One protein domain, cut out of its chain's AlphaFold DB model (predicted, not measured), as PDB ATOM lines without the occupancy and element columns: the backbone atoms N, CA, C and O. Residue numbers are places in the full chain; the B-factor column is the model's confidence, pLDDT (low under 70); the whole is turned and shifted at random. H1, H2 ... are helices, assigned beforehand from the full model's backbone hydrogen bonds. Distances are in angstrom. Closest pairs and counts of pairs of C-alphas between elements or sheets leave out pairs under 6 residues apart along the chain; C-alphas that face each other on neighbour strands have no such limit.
ATOM      1  N   ASN A 190     -25.624 -22.375  -6.434       94.75
ATOM      2  CA  ASN A 190     -26.411 -22.793  -5.270       94.75
ATOM      3  C   ASN A 190     -26.275 -21.864  -4.049       94.75
ATOM      4  O   ASN A 190     -27.143 -21.888  -3.184       94.75
ATOM      5  N   GLN A 191     -25.220 -21.050  -3.976       92.56
ATOM      6  CA  GLN A 191     -24.972 -20.096  -2.885       92.56
ATOM      7  C   GLN A 191     -25.364 -18.655  -3.245       92.56
ATOM      8  O   GLN A 191     -25.280 -17.761  -2.406       92.56
ATOM      9  N   ARG A 192     -25.822 -18.417  -4.481       91.44
ATOM     10  CA  ARG A 192     -26.298 -17.104  -4.934       91.44
ATOM     11  C   ARG A 192     -27.679 -16.659  -4.436       91.44
ATOM     12  O   ARG A 192     -27.895 -15.450  -4.451       91.44
ATOM     13  N   PRO A 193     -28.638 -17.522  -4.031       81.19
ATOM     14  CA  PRO A 193     -29.906 -17.041  -3.494       81.19
ATOM     15  C   PRO A 193     -29.694 -16.539  -2.059       81.19
ATOM     16  O   PRO A 193     -30.005 -17.217  -1.084       81.19
ATOM     17  N   GLY A 194     -29.115 -15.348  -1.937       83.25
ATOM     18  CA  GLY A 194     -28.844 -14.666  -0.681       83.25
ATOM     19  C   GLY A 194     -29.076 -13.166  -0.819       83.25
ATOM     20  O   GLY A 194     -29.095 -12.608  -1.917       83.25
ATOM     21  N   GLN A 195     -29.276 -12.498   0.315       88.75
ATOM     22  CA  GLN A 195     -29.371 -11.046   0.347       88.75
ATOM     23  C   GLN A 195     -27.965 -10.455   0.180       88.75
ATOM     24  O   GLN A 195     -27.180 -10.421   1.126       88.75
ATOM     25  N   PHE A 196     -27.638 -10.011  -1.035       95.25
ATOM     26  CA  PHE A 196     -26.366  -9.349  -1.311       95.25
ATOM     27  C   PHE A 196     -26.348  -7.924  -0.760       95.25
ATOM     28  O   PHE A 196     -27.334  -7.186  -0.838       95.25
ATOM     29  N   LEU A 197     -25.193  -7.522  -0.237       93.25
ATOM     30  CA  LEU A 197     -24.944  -6.139   0.148       93.25
ATOM     31  C   LEU A 197     -24.678  -5.339  -1.121       93.25
ATOM     32  O   LEU A 197     -23.753  -5.652  -1.855       93.25
ATOM     33  N   VAL A 198     -25.469  -4.305  -1.396       95.88
ATOM     34  CA  VAL A 198     -25.246  -3.446  -2.566       95.88
ATOM     35  C   VAL A 198     -24.274  -2.332  -2.167       95.88
ATOM     36  O   VAL A 198     -24.684  -1.422  -1.442       95.88
ATOM     37  N   PRO A 199     -22.999  -2.352  -2.606       95.31
ATOM     38  CA  PRO A 199     -22.038  -1.355  -2.160       95.31
ATOM     39  C   PRO A 199     -22.377   0.012  -2.742       95.31
ATOM     40  O   PRO A 199     -22.749   0.143  -3.912       95.31
ATOM     41  N   THR A 200     -22.208   1.053  -1.935       96.69
ATOM     42  CA  THR A 200     -22.390   2.433  -2.385       96.69
ATOM     43  C   THR A 200     -21.234   2.879  -3.279       96.69
ATOM     44  O   THR A 200     -20.130   2.341  -3.234       96.69
ATOM     45  N   ALA A 201     -21.457   3.911  -4.095       95.88
ATOM     46  CA  ALA A 201     -20.397   4.484  -4.930       95.88
ATOM     47  C   ALA A 201     -19.265   5.088  -4.091       95.88
ATOM     48  O   ALA A 201     -18.085   4.917  -4.392       95.88
ATOM     49  N   ASN A 202     -19.639   5.776  -3.015       94.75
ATOM     50  CA  ASN A 202     -18.728   6.471  -2.115       94.75
ATOM     51  C   ASN A 202     -18.556   5.683  -0.813       94.75
ATOM     52  O   ASN A 202     -19.424   4.890  -0.451       94.75
ATOM     53  N   ASN A 203     -17.442   5.911  -0.112       90.06
ATOM     54  CA  ASN A 203     -17.202   5.315   1.204       90.06
ATOM     55  C   ASN A 203     -18.278   5.747   2.209       90.06
ATOM     56  O   ASN A 203     -18.717   6.902   2.182       90.06
ATOM     57  N   ALA A 204     -18.638   4.843   3.122       87.62
ATOM     58  CA  ALA A 204     -19.538   5.157   4.224       87.62
ATOM     59  C   ALA A 204     -18.973   6.317   5.077       87.62
ATOM     60  O   ALA A 204     -17.751   6.419   5.227       87.62
ATOM     61  N   PRO A 205     -19.814   7.190   5.669       84.62
ATOM     62  CA  PRO A 205     -19.342   8.293   6.512       84.62
ATOM     63  C   PRO A 205     -18.435   7.833   7.663       84.62
ATOM     64  O   PRO A 205     -17.453   8.505   7.979       84.62
ATOM     65  N   SER A 206     -18.707   6.650   8.224       80.88
ATOM     66  CA  SER A 206     -17.905   6.005   9.272       80.88
ATOM     67  C   SER A 206     -16.450   5.763   8.856       80.88
ATOM     68  O   SER A 206     -15.542   5.865   9.677       80.88
ATOM     69  N   CYS A 207     -16.183   5.547   7.564       77.25
ATOM     70  CA  CYS A 207     -14.828   5.342   7.051       77.25
ATOM     71  C   CYS A 207     -13.923   6.571   7.150       77.25
ATOM     72  O   CYS A 207     -12.730   6.435   6.892       77.25
ATOM     73  N   ARG A 208     -14.466   7.758   7.443       76.88
ATOM     74  CA  ARG A 208     -13.679   8.991   7.585       76.88
ATOM     75  C   ARG A 208     -13.112   9.183   8.993       76.88
ATOM     76  O   ARG A 208     -12.231  10.015   9.158       76.88
ATOM     77  N   GLN A 209     -13.640   8.470   9.990       77.38
ATOM     78  CA  GLN A 209     -13.259   8.646  11.398       77.38
ATOM     79  C   GLN A 209     -11.982   7.886  11.753       77.38
ATOM     80  O   GLN A 209     -11.148   8.369  12.513       77.38
ATOM     81  N   HIS A 210     -11.810   6.707  11.169       66.94
ATOM     82  CA  HIS A 210     -10.555   5.976  11.222       66.94
ATOM     83  C   HIS A 210      -9.668   6.544  10.115       66.94
ATOM     84  O   HIS A 210     -10.170   6.766   9.015       66.94
ATOM     85  N   GLY A 211      -8.398   6.847  10.405       77.56
ATOM     86  CA  GLY A 211      -7.461   7.455   9.452       77.56
ATOM     87  C   GLY A 211      -7.283   6.658   8.150       77.56
ATOM     88  O   GLY A 211      -8.080   5.795   7.788       77.56
ATOM     89  N   ARG A 212      -6.211   6.925   7.395       81.81
ATOM     90  CA  ARG A 212      -5.934   6.160   6.166       81.81
ATOM     91  C   ARG A 212      -5.784   4.671   6.510       81.81
ATOM     92  O   ARG A 212      -4.752   4.250   7.010       81.81
ATOM     93  N   TYR A 213      -6.839   3.893   6.284       85.00
ATOM     94  CA  TYR A 213      -6.817   2.455   6.509       85.00
ATOM     95  C   TYR A 213      -6.181   1.778   5.303       85.00
ATOM     96  O   TYR A 213      -6.670   1.916   4.176       85.00
ATOM     97  N   PHE A 214      -5.098   1.062   5.578       89.69
ATOM     98  CA  PHE A 214      -4.316   0.314   4.609       89.69
ATOM     99  C   PHE A 214      -4.881  -1.096   4.464       89.69
ATOM    100  O   PHE A 214      -5.232  -1.745   5.450       89.69
ATOM    101  N   TRP A 215      -4.994  -1.569   3.226       92.00
ATOM    102  CA  TRP A 215      -5.320  -2.966   2.970       92.00
ATOM    103  C   TRP A 215      -4.131  -3.845   3.344       92.00
ATOM    104  O   TRP A 215      -3.007  -3.560   2.939       92.00
ATOM    105  N   ASN A 216      -4.393  -4.881   4.142       94.81
ATOM    106  CA  ASN A 216      -3.405  -5.905   4.452       94.81
ATOM    107  C   ASN A 216      -3.199  -6.827   3.236       94.81
ATOM    108  O   ASN A 216      -3.957  -6.781   2.260       94.81
ATOM    109  N   ASP A 217      -2.196  -7.694   3.322       96.25
ATOM    110  CA  ASP A 217      -1.856  -8.607   2.232       96.25
ATOM    111  C   ASP A 217      -2.998  -9.578   1.911       96.25
ATOM    112  O   ASP A 217      -3.277  -9.825   0.741       96.25
ATOM    113  N   THR A 218      -3.745 -10.045   2.918       96.94
ATOM    114  CA  THR A 218      -4.912 -10.926   2.727       96.94
ATOM    115  C   THR A 218      -6.037 -10.257   1.925       96.94
ATOM    116  O   THR A 218      -6.658 -10.895   1.074       96.94
ATOM    117  N   HIS A 219      -6.308  -8.970   2.164       96.94
ATOM    118  CA  HIS A 219      -7.300  -8.184   1.428       96.94
ATOM    119  C   HIS A 219      -6.853  -7.988  -0.020       96.94
ATOM    120  O   HIS A 219      -7.652  -8.183  -0.935       96.94
ATOM    121  N   ASN A 220      -5.579  -7.633  -0.220       97.00
ATOM    122  CA  ASN A 220      -5.007  -7.429  -1.547       97.00
ATOM    123  C   ASN A 220      -5.008  -8.726  -2.354       97.00
ATOM    124  O   ASN A 220      -5.454  -8.728  -3.497       97.00
ATOM    125  N   GLN A 221      -4.575  -9.836  -1.759       97.69
ATOM    126  CA  GLN A 221      -4.579 -11.142  -2.410       97.69
ATOM    127  C   GLN A 221      -5.990 -11.520  -2.875       97.69
ATOM    128  O   GLN A 221      -6.191 -11.810  -4.053       97.69
ATOM    129  N   TYR A 222      -6.983 -11.434  -1.987       98.06
ATOM    130  CA  TYR A 222      -8.354 -11.788  -2.346       98.06
ATOM    131  C   TYR A 222      -8.962 -10.845  -3.394       98.06
ATOM    132  O   TYR A 222      -9.691 -11.286  -4.277       98.06
ATOM    133  N   LEU A 223      -8.646  -9.547  -3.343       98.12
ATOM    134  CA  LEU A 223      -9.037  -8.606  -4.394       98.12
ATOM    135  C   LEU A 223      -8.511  -9.050  -5.765       98.12
ATOM    136  O   LEU A 223      -9.264  -9.023  -6.737       98.12
ATOM    137  N   TRP A 224      -7.235  -9.428  -5.859       98.25
ATOM    138  CA  TRP A 224      -6.640  -9.830  -7.133       98.25
ATOM    139  C   TRP A 224      -7.232 -11.140  -7.661       98.25
ATOM    140  O   TRP A 224      -7.516 -11.218  -8.854       98.25
ATOM    141  N   GLU A 225      -7.523 -12.104  -6.785       97.94
ATOM    142  CA  GLU A 225      -8.257 -13.331  -7.136       97.94
ATOM    143  C   GLU A 225      -9.649 -13.017  -7.721       97.94
ATOM    144  O   GLU A 225     -10.059 -13.590  -8.737       97.94
ATOM    145  N   LEU A 226     -10.370 -12.057  -7.124       98.31
ATOM    146  CA  LEU A 226     -11.674 -11.604  -7.618       98.31
ATOM    147  C   LEU A 226     -11.573 -10.915  -8.985       98.31
ATOM    148  O   LEU A 226     -12.407 -11.166  -9.854       98.31
ATOM    149  N   ILE A 227     -10.570 -10.057  -9.189       98.31
ATOM    150  CA  ILE A 227     -10.345  -9.363 -10.466       98.31
ATOM    151  C   ILE A 227     -10.008 -10.368 -11.566       98.31
ATOM    152  O   ILE A 227     -10.586 -10.296 -12.648       98.31
ATOM    153  N   GLU A 228      -9.108 -11.312 -11.294       97.62
ATOM    154  CA  GLU A 228      -8.736 -12.364 -12.240       97.62
ATOM    155  C   GLU A 228      -9.953 -13.194 -12.654       97.62
ATOM    156  O   GLU A 228     -10.223 -13.362 -13.845       97.62
ATOM    157  N   THR A 229     -10.748 -13.624 -11.670       97.50
ATOM    158  CA  THR A 229     -11.993 -14.362 -11.904       97.50
ATOM    159  C   THR A 229     -12.983 -13.543 -12.738       97.50
ATOM    160  O   THR A 229     -13.579 -14.064 -13.681       97.50
ATOM    161  N   ALA A 230     -13.147 -12.252 -12.433       97.56
ATOM    162  CA  ALA A 230     -14.056 -11.363 -13.150       97.56
ATOM    163  C   ALA A 230     -13.635 -11.143 -14.613       97.56
ATOM    164  O   ALA A 230     -14.481 -11.218 -15.507       97.56
ATOM    165  N   ILE A 231     -12.342 -10.907 -14.871       97.12
ATOM    166  CA  ILE A 231     -11.805 -10.754 -16.233       97.12
ATOM    167  C   ILE A 231     -12.007 -12.051 -17.020       97.12
ATOM    168  O   ILE A 231     -12.460 -12.000 -18.162       97.12
ATOM    169  N   GLY A 232     -11.735 -13.207 -16.406       95.56
ATOM    170  CA  GLY A 232     -11.953 -14.509 -17.033       95.56
ATOM    171  C   GLY A 232     -13.417 -14.739 -17.420       95.56
ATOM    172  O   GLY A 232     -13.707 -15.085 -18.563       95.56
ATOM    173  N   GLN A 233     -14.356 -14.476 -16.503       95.56
ATOM    174  CA  GLN A 233     -15.793 -14.654 -16.755       95.56
ATOM    175  C   GLN A 233     -16.337 -13.705 -17.829       95.56
ATOM    176  O   GLN A 233     -17.165 -14.107 -18.645       95.56
ATOM    177  N   LEU A 234     -15.897 -12.445 -17.830       95.12
ATOM    178  CA  LEU A 234     -16.377 -11.441 -18.778       95.12
ATOM    179  C   LEU A 234     -15.645 -11.496 -20.124       95.12
ATOM    180  O   LEU A 234     -16.161 -10.968 -21.107       95.12
ATOM    181  N   SER A 235     -14.449 -12.098 -20.168       94.75
ATOM    182  CA  SER A 235     -13.564 -12.119 -21.342       94.75
ATOM    183  C   SER A 235     -13.335 -10.722 -21.945       94.75
ATOM    184  O   SER A 235     -13.201 -10.552 -23.155       94.75
ATOM    185  N   ARG A 236     -13.308  -9.692 -21.089       94.50
ATOM    186  CA  ARG A 236     -13.037  -8.291 -21.438       94.50
ATOM    187  C   ARG A 236     -12.373  -7.569 -20.271       94.50
ATOM    188  O   ARG A 236     -12.386  -8.050 -19.139       94.50
ATOM    189  N   ARG A 237     -11.858  -6.368 -20.543       96.00
ATOM    190  CA  ARG A 237     -11.404  -5.433 -19.503       96.00
ATOM    191  C   ARG A 237     -12.568  -5.062 -18.585       96.00
ATOM    192  O   ARG A 237     -13.707  -4.920 -19.048       96.00
ATOM    193  N   LEU A 238     -12.282  -4.897 -17.295       97.06
ATOM    194  CA  LEU A 238     -13.291  -4.500 -16.320       97.06
ATOM    195  C   LEU A 238     -13.665  -3.031 -16.509       97.06
ATOM    196  O   LEU A 238     -12.817  -2.156 -16.663       97.06
ATOM    197  N   GLU A 239     -14.961  -2.760 -16.464       96.12
ATOM    198  CA  GLU A 239     -15.513  -1.415 -16.453       96.12
ATOM    199  C   GLU A 239     -15.807  -0.993 -15.014       96.12
ATOM    200  O   GLU A 239     -16.011  -1.817 -14.123       96.12
ATOM    201  N   ARG A 240     -15.937   0.316 -14.781       96.31
ATOM    202  CA  ARG A 240     -16.250   0.870 -13.453       96.31
ATOM    203  C   ARG A 240     -17.479   0.233 -12.792       96.31
ATOM    204  O   ARG A 240     -17.495   0.093 -11.574       96.31
ATOM    205  N   LYS A 241     -18.487  -0.152 -13.580       96.69
ATOM    206  CA  LYS A 241     -19.717  -0.795 -13.089       96.69
ATOM    207  C   LYS A 241     -19.481  -2.204 -12.528       96.69
ATOM    208  O   LYS A 241     -20.188  -2.611 -11.615       96.69
ATOM    209  N   ASP A 242     -18.460  -2.917 -13.003       97.94
ATOM    210  CA  ASP A 242     -18.145  -4.280 -12.552       97.94
ATOM    211  C   ASP A 242     -17.538  -4.289 -11.141       97.94
ATOM    212  O   ASP A 242     -17.709  -5.239 -10.375       97.94
ATOM    213  N   PHE A 243     -16.902  -3.182 -10.744       98.12
ATOM    214  CA  PHE A 243     -16.340  -3.026  -9.404       98.12
ATOM    215  C   PHE A 243     -17.402  -3.008  -8.304       98.12
ATOM    216  O   PHE A 243     -17.057  -3.207  -7.139       98.12
ATOM    217  N   GLN A 244     -18.681  -2.808  -8.635       97.94
ATOM    218  CA  GLN A 244     -19.764  -2.944  -7.665       97.94
ATOM    219  C   GLN A 244     -19.854  -4.384  -7.139       97.94
ATOM    220  O   GLN A 244     -19.899  -4.579  -5.927       97.94
ATOM    221  N   ALA A 245     -19.792  -5.384  -8.021       97.94
ATOM    222  CA  ALA A 245     -19.822  -6.792  -7.630       97.94
ATOM    223  C   ALA A 245     -18.525  -7.242  -6.941       97.94
ATOM    224  O   ALA A 245     -18.574  -7.956  -5.945       97.94
ATOM    225  N   ILE A 246     -17.366  -6.749  -7.389       98.38
ATOM    226  CA  ILE A 246     -16.076  -7.017  -6.724       98.38
ATOM    227  C   ILE A 246     -16.065  -6.454  -5.296       98.38
ATOM    228  O   ILE A 246     -15.609  -7.108  -4.360       98.38
ATOM    229  N   THR A 247     -16.602  -5.247  -5.105       98.19
ATOM    230  CA  THR A 247     -16.682  -4.623  -3.778       98.19
ATOM    231  C   THR A 247     -17.648  -5.374  -2.860       98.19
ATOM    232  O   THR A 247     -17.364  -5.509  -1.671       98.19
ATOM    233  N   GLU A 248     -18.753  -5.900  -3.396       97.69
ATOM    234  CA  GLU A 248     -19.683  -6.747  -2.641       97.69
ATOM    235  C   GLU A 248     -18.986  -8.012  -2.141       97.69
ATOM    236  O   GLU A 248     -19.019  -8.281  -0.942       97.69
ATOM    237  N   ALA A 249     -18.277  -8.726  -3.019       97.81
ATOM    238  CA  ALA A 249     -17.551  -9.937  -2.652       97.81
ATOM    239  C   ALA A 249     -16.479  -9.676  -1.573       97.81
ATOM    240  O   ALA A 249     -16.337 -10.464  -0.633       97.81
ATOM    241  N   LEU A 250     -15.774  -8.538  -1.646       97.94
ATOM    242  CA  LEU A 250     -14.849  -8.096  -0.593       97.94
ATOM    243  C   LEU A 250     -15.558  -7.875   0.745       97.94
ATOM    244  O   LEU A 250     -15.092  -8.347   1.782       97.94
ATOM    245  N   HIS A 251     -16.681  -7.151   0.739       97.19
ATOM    246  CA  HIS A 251     -17.451  -6.894   1.957       97.19
ATOM    247  C   HIS A 251     -17.995  -8.191   2.536       97.19
ATOM    248  O   HIS A 251     -17.871  -8.410   3.734       97.19
ATOM    249  N   ARG A 252     -18.527  -9.092   1.713       96.94
ATOM    250  CA  ARG A 252     -19.051 -10.376   2.177       96.94
ATOM    251  C   ARG A 252     -17.992 -11.227   2.880       96.94
ATOM    252  O   ARG A 252     -18.332 -11.899   3.847       96.94
ATOM    253  N   LYS A 253     -16.726 -11.176   2.445       97.06
ATOM    254  CA  LYS A 253     -15.631 -11.921   3.090       97.06
ATOM    255  C   LYS A 253     -15.088 -11.247   4.353       97.06
ATOM    256  O   LYS A 253     -14.794 -11.942   5.319       97.06
ATOM    257  N   PHE A 254     -14.925  -9.921   4.350       97.19
ATOM    258  CA  PHE A 254     -14.167  -9.225   5.401       97.19
ATOM    259  C   PHE A 254     -15.006  -8.358   6.344       97.19
ATOM    260  O   PHE A 254     -14.496  -7.900   7.368       97.19
ATOM    261  N   ARG A 255     -16.287  -8.116   6.062       95.31
ATOM    262  CA  ARG A 255     -17.148  -7.327   6.951       95.31
ATOM    263  C   ARG A 255     -17.226  -7.973   8.334       95.31
ATOM    264  O   ARG A 255     -17.461  -9.167   8.463       95.31
ATOM    265  N   GLY A 256     -17.023  -7.164   9.373       94.94
ATOM    266  CA  GLY A 256     -17.002  -7.628  10.763       94.94
ATOM    267  C   GLY A 256     -15.658  -8.197  11.230       94.94
ATOM    268  O   GLY A 256     -15.489  -8.393  12.431       94.94
ATOM    269  N   THR A 257     -14.692  -8.403  10.331       96.50
ATOM    270  CA  THR A 257     -13.333  -8.818  10.711       96.50
ATOM    271  C   THR A 257     -12.525  -7.644  11.265       96.50
ATOM    272  O   THR A 257     -12.830  -6.476  11.004       96.50
ATOM    273  N   TYR A 258     -11.482  -7.958  12.035       95.56
ATOM    274  CA  TYR A 258     -10.556  -6.987  12.610       95.56
ATOM    275  C   TYR A 258      -9.137  -7.294  12.142       95.56
ATOM    276  O   TYR A 258      -8.700  -8.441  12.151       95.56
ATOM    277  N   THR A 259      -8.401  -6.259  11.754       91.81
ATOM    278  CA  THR A 259      -6.972  -6.340  11.441       91.81
ATOM    279  C   THR A 259      -6.255  -5.315  12.301       91.81
ATOM    280  O   THR A 259      -6.590  -4.134  12.249       91.81
ATOM    281  N   ASN A 260      -5.285  -5.756  13.105       90.50
ATOM    282  CA  ASN A 260      -4.525  -4.885  14.012       90.50
ATOM    283  C   ASN A 260      -5.429  -4.031  14.925       90.50
ATOM    284  O   ASN A 260      -5.200  -2.839  15.107       90.50
ATOM    285  N   GLY A 261      -6.510  -4.624  15.446       92.12
ATOM    286  CA  GLY A 261      -7.482  -3.936  16.305       92.12
ATOM    287  C   GLY A 261      -8.429  -2.969  15.582       92.12
ATOM    288  O   GLY A 261      -9.304  -2.395  16.223       92.12
ATOM    289  N   VAL A 262      -8.309  -2.805  14.261       91.31
ATOM    290  CA  VAL A 262      -9.193  -1.949  13.459       91.31
ATOM    291  C   VAL A 262     -10.167  -2.812  12.665       91.31
ATOM    292  O   VAL A 262      -9.761  -3.716  11.931       91.31
ATOM    293  N   GLN A 263     -11.461  -2.531  12.804       94.12
ATOM    294  CA  GLN A 263     -12.506  -3.222  12.053       94.12
ATOM    295  C   GLN A 263     -12.386  -2.921  10.553       94.12
ATOM    296  O   GLN A 263     -12.090  -1.788  10.164       94.12
ATOM    297  N   TYR A 264     -12.642  -3.919   9.705       94.69
ATOM    298  CA  TYR A 264     -12.672  -3.748   8.254       94.69
ATOM    299  C   TYR A 264     -13.677  -2.650   7.846       94.69
ATOM    300  O   TYR A 264     -14.874  -2.782   8.122       94.69
ATOM    301  N   PRO A 265     -13.227  -1.569   7.183       94.06
ATOM    302  CA  PRO A 265     -14.094  -0.451   6.839       94.06
ATOM    303  C   PRO A 265     -14.871  -0.702   5.539       94.06
ATOM    304  O   PRO A 265     -14.299  -1.079   4.515       94.06
ATOM    305  N   GLU A 266     -16.168  -0.392   5.534       94.00
ATOM    306  CA  GLU A 266     -17.019  -0.500   4.340       94.00
ATOM    307  C   GLU A 266     -16.624   0.516   3.251       94.00
ATOM    308  O   GLU A 266     -16.875   1.722   3.338       94.00
ATOM    309  N   ARG A 267     -15.993   0.028   2.181       94.19
ATOM    310  CA  ARG A 267     -15.545   0.854   1.048       94.19
ATOM    311  C   ARG A 267     -16.603   1.006  -0.035       94.19
ATOM    312  O   ARG A 267     -17.291   0.052  -0.370       94.19
ATOM    313  N   GLY A 268     -16.655   2.188  -0.642       96.44
ATOM    314  CA  GLY A 268     -17.414   2.392  -1.868       96.44
ATOM    315  C   GLY A 268     -16.678   1.841  -3.088       96.44
ATOM    316  O   GLY A 268     -15.444   1.861  -3.132       96.44
ATOM    317  N   TYR A 269     -17.419   1.401  -4.106       97.75
ATOM    318  CA  TYR A 269     -16.820   0.767  -5.287       97.75
ATOM    319  C   TYR A 269     -15.916   1.711  -6.097       97.75
ATOM    320  O   TYR A 269     -14.994   1.254  -6.772       97.75
ATOM    321  N   ASN A 270     -16.095   3.035  -5.989       96.50
ATOM    322  CA  ASN A 270     -15.186   4.004  -6.614       96.50
ATOM    323  C   ASN A 270     -13.781   3.969  -6.005       96.50
ATOM    324  O   ASN A 270     -12.803   4.224  -6.711       96.50
ATOM    325  N   THR A 271     -13.681   3.680  -4.706       95.81
ATOM    326  CA  THR A 271     -12.404   3.582  -3.994       95.81
ATOM    327  C   THR A 271     -11.645   2.348  -4.460       95.81
ATOM    328  O   THR A 271     -10.477   2.465  -4.817       95.81
ATOM    329  N   VAL A 272     -12.327   1.200  -4.539       97.12
ATOM    330  CA  VAL A 272     -11.754  -0.062  -5.038       97.12
ATOM    331  C   VAL A 272     -11.297   0.093  -6.489       97.12
ATOM    332  O   VAL A 272     -10.144  -0.189  -6.801       97.12
ATOM    333  N   HIS A 273     -12.154   0.641  -7.357       97.75
ATOM    334  CA  HIS A 273     -11.799   0.936  -8.747       97.75
ATOM    335  C   HIS A 273     -10.571   1.848  -8.846       97.75
ATOM    336  O   HIS A 273      -9.638   1.567  -9.592       97.75
ATOM    337  N   SER A 274     -10.555   2.961  -8.104       96.31
ATOM    338  CA  SER A 274      -9.445   3.918  -8.172       96.31
ATOM    339  C   SER A 274      -8.139   3.317  -7.662       96.31
ATOM    340  O   SER A 274      -7.098   3.588  -8.248       96.31
ATOM    341  N   TYR A 275      -8.188   2.489  -6.617       96.12
ATOM    342  CA  TYR A 275      -7.021   1.769  -6.117       96.12
ATOM    343  C   TYR A 275      -6.436   0.855  -7.203       96.12
ATOM    344  O   TYR A 275      -5.276   1.003  -7.575       96.12
ATOM    345  N   VAL A 276      -7.263  -0.003  -7.802       97.19
ATOM    346  CA  VAL A 276      -6.817  -0.957  -8.828       97.19
ATOM    347  C   VAL A 276      -6.298  -0.241 -10.076       97.19
ATOM    348  O   VAL A 276      -5.187  -0.505 -10.524       97.19
ATOM    349  N   VAL A 277      -7.075   0.700 -10.620       94.88
ATOM    350  CA  VAL A 277      -6.784   1.321 -11.923       94.88
ATOM    351  C   VAL A 277      -5.703   2.400 -11.834       94.88
ATOM    352  O   VAL A 277      -4.969   2.602 -12.800       94.88
ATOM    353  N   LYS A 278      -5.605   3.125 -10.711       93.69
ATOM    354  CA  LYS A 278      -4.626   4.216 -10.562       93.69
ATOM    355  C   LYS A 278      -3.390   3.792  -9.785       93.69
ATOM    356  O   LYS A 278      -2.289   4.049 -10.247       93.69
ATOM    357  N   GLN A 279      -3.565   3.187  -8.612       93.50
ATOM    358  CA  GLN A 279      -2.445   2.880  -7.719       93.50
ATOM    359  C   GLN A 279      -1.735   1.578  -8.104       93.50
ATOM    360  O   GLN A 279      -0.523   1.485  -7.956       93.50
ATOM    361  N   CYS A 280      -2.465   0.598  -8.637       95.81
ATOM    362  CA  CYS A 280      -1.923  -0.703  -9.032       95.81
ATOM    363  C   CYS A 280      -2.003  -0.944 -10.546       95.81
ATOM    364  O   CYS A 280      -2.242  -2.069 -10.994       95.81
ATOM    365  N   LYS A 281      -1.824   0.122 -11.336       95.94
ATOM    366  CA  LYS A 281      -2.014   0.110 -12.792       95.94
ATOM    367  C   LYS A 281      -1.182  -0.967 -13.495       95.94
ATOM    368  O   LYS A 281      -1.698  -1.631 -14.394       95.94
ATOM    369  N   ASP A 282       0.070  -1.145 -13.087       96.75
ATOM    370  CA  ASP A 282       0.991  -2.078 -13.742       96.75
ATOM    371  C   ASP A 282       0.582  -3.530 -13.478       96.75
ATOM    372  O   ASP A 282       0.422  -4.306 -14.420       96.75
ATOM    373  N   ASN A 283       0.268  -3.864 -12.221       97.00
ATOM    374  CA  ASN A 283      -0.251  -5.181 -11.839       97.00
ATOM    375  C   ASN A 283      -1.563  -5.499 -12.566       97.00
ATOM    376  O   ASN A 283      -1.741  -6.604 -13.076       97.00
ATOM    377  N   TYR A 284      -2.469  -4.521 -12.646       97.50
ATOM    378  CA  TYR A 284      -3.733  -4.679 -13.359       97.50
ATOM    379  C   TYR A 284      -3.511  -4.909 -14.863       97.50
ATOM    380  O   TYR A 284      -4.102  -5.820 -15.436       97.50
ATOM    381  N   SER A 285      -2.607  -4.153 -15.491       96.25
ATOM    382  CA  SER A 285      -2.284  -4.303 -16.918       96.25
ATOM    383  C   SER A 285      -1.628  -5.654 -17.224       96.25
ATOM    384  O   SER A 285      -1.980  -6.302 -18.209       96.25
ATOM    385  N   ALA A 286      -0.714  -6.115 -16.365       96.81
ATOM    386  CA  ALA A 286      -0.091  -7.431 -16.482       96.81
ATOM    387  C   ALA A 286      -1.126  -8.562 -16.357       96.81
ATOM    388  O   ALA A 286      -1.098  -9.522 -17.129       96.81
ATOM    389  N   LEU A 287      -2.078  -8.426 -15.429       96.31
ATOM    390  CA  LEU A 287      -3.166  -9.383 -15.249       96.31
ATOM    391  C   LEU A 287      -4.101  -9.423 -16.466       96.31
ATOM    392  O   LEU A 287      -4.442 -10.506 -16.938       96.31
ATOM    393  N   GLU A 288      -4.476  -8.263 -17.011       95.62
ATOM    394  CA  GLU A 288      -5.286  -8.180 -18.230       95.62
ATOM    395  C   GLU A 288      -4.608  -8.880 -19.410       95.62
ATOM    396  O   GLU A 288      -5.249  -9.680 -20.089       95.62
ATOM    397  N   LEU A 289      -3.314  -8.627 -19.635       95.12
ATOM    398  CA  LEU A 289      -2.548  -9.283 -20.698       95.12
ATOM    399  C   LEU A 289      -2.472 -10.798 -20.491       95.12
ATOM    400  O   LEU A 289      -2.653 -11.553 -21.443       95.12
ATOM    401  N   ARG A 290      -2.256 -11.251 -19.252       95.62
ATOM    402  CA  ARG A 290      -2.183 -12.678 -18.925       95.62
ATOM    403  C   ARG A 290      -3.503 -13.397 -19.201       95.62
ATOM    404  O   ARG A 290      -3.508 -14.437 -19.858       95.62
ATOM    405  N   VAL A 291      -4.617 -12.852 -18.713       95.06
ATOM    406  CA  VAL A 291      -5.931 -13.507 -18.791       95.06
ATOM    407  C   VAL A 291      -6.531 -13.383 -20.193       95.06
ATOM    408  O   VAL A 291      -6.996 -14.378 -20.744       95.06
ATOM    409  N   LEU A 292      -6.488 -12.194 -20.803       94.06
ATOM    410  CA  LEU A 292      -7.080 -11.952 -22.126       94.06
ATOM    411  C   LEU A 292      -6.163 -12.383 -23.278       94.06
ATOM    412  O   LEU A 292      -6.650 -12.727 -24.349       94.06
ATOM    413  N   GLY A 293      -4.843 -12.381 -23.083       89.81
ATOM    414  CA  GLY A 293      -3.895 -12.875 -24.086       89.81
ATOM    415  C   GLY A 293      -3.945 -14.395 -24.240       89.81
ATOM    416  O   GLY A 293      -3.818 -14.909 -25.349       89.81
ATOM    417  N   SER A 294      -4.209 -15.120 -23.148       78.12
ATOM    418  CA  SER A 294      -4.291 -16.587 -23.167       78.12
ATOM    419  C   SER A 294      -5.506 -17.117 -23.936       78.12
ATOM    420  O   SER A 294      -5.455 -18.222 -24.474       78.12
ATOM    421  N   THR A 295      -6.595 -16.351 -24.036       68.31
ATOM    422  CA  THR A 295      -7.828 -16.802 -24.706       68.31
ATOM    423  C   THR A 295      -7.783 -16.673 -26.232       68.31
ATOM    424  O   THR A 295      -8.612 -17.273 -26.913       68.31
TER     425      THR A 295
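What this domain is: This is residues 190 to 295 of the 310 residues of an uncharacterized protein of Hyaloscypha bicolor E (UniProt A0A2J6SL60). Two helices, H2 and H3, make a splayed hairpin in the middle of the model, and two more, H4 and H5, form an L-shaped corner beside it: the first residues of H4 meet the first residues of H3 at a corner, from which H4 runs away about perpendicular to H3, and H5 folds back to pack with residues 287 to 292 on residues 228 to 232 of H2. The short H1 and the loops of residues 209 to 213 and 255 to 266 make a looser, mostly non-helical end, and residues 190 to 195 stick out as a free arm. The printed part has 106 residues with five named helices, H1 to H5 in order along the chain, and no named strand; its class is all helix. It is compact, with a radius of gyration of the C-alphas of 14.2 A and spans of 43 by 34 by 23 A.

Where its parts are: Residues 190 to 204 come first, with no named element, from C-alpha 190 at (-26.411, -22.793, -5.270). H1 is residues 205 to 208, beginning with C-alpha 205 at (-19.342, 8.293, 6.512). H2, the longest helix, is residues 217 to 234 and measures 25.7 A from first to last C-alpha. H3 is residues 243 to 254, 16.2 A long. Residues 255 to 268 hold no named element, but residues 258 to 259 pair with residues 262 to 263, antiparallel. H4 is residues 269 to 279, 14.7 A long. H5 is residues 281 to 294, 19.8 A long, ending with C-alpha 294 at (-4.291, -16.587, -23.167).

How they stand to each other: H1 touches no helix and is apart from H2. H2 and H3 are a helical hairpin; they touch at a steep tilt of 40 degrees, opposite ways, with the C-alphas of Leu 226 and Ile 246 closest at 6.4 A. H3 touches H4 with residues 243 to 247 alone, about perpendicular at 80 degrees; the closest C-alphas, of Gln 244 and Tyr 269, are 5.3 A apart. H2 and H4 are near each other. H4 and H5 are close but not clearly touching, about perpendicular at 87 degrees, with the C-alphas of Val 276 and Tyr 284 closest at 6.6 A. H5 touches H2 with residues 287 to 292 alone, the same way at a steep tilt of 39 degrees; the closest C-alphas, of Val 291 and Gly 232, are 6.4 A apart. H3 and H5 are apart. In H2, H3, H4 and H5 every O i to N i+4 pair is within hydrogen-bond range; H1 is too short for such a pair.

The domain as a whole: The C-alphas farthest apart, of Gln 209 and Thr 295, are 44.5 A apart. The printed part has no cut. The link from H3 to H4 is long, with 14 residues, and that from H4 to H5 is tight, with 1 residue. The mean pLDDT of the printed part is 93.5; residues 210 and 295 are under 70.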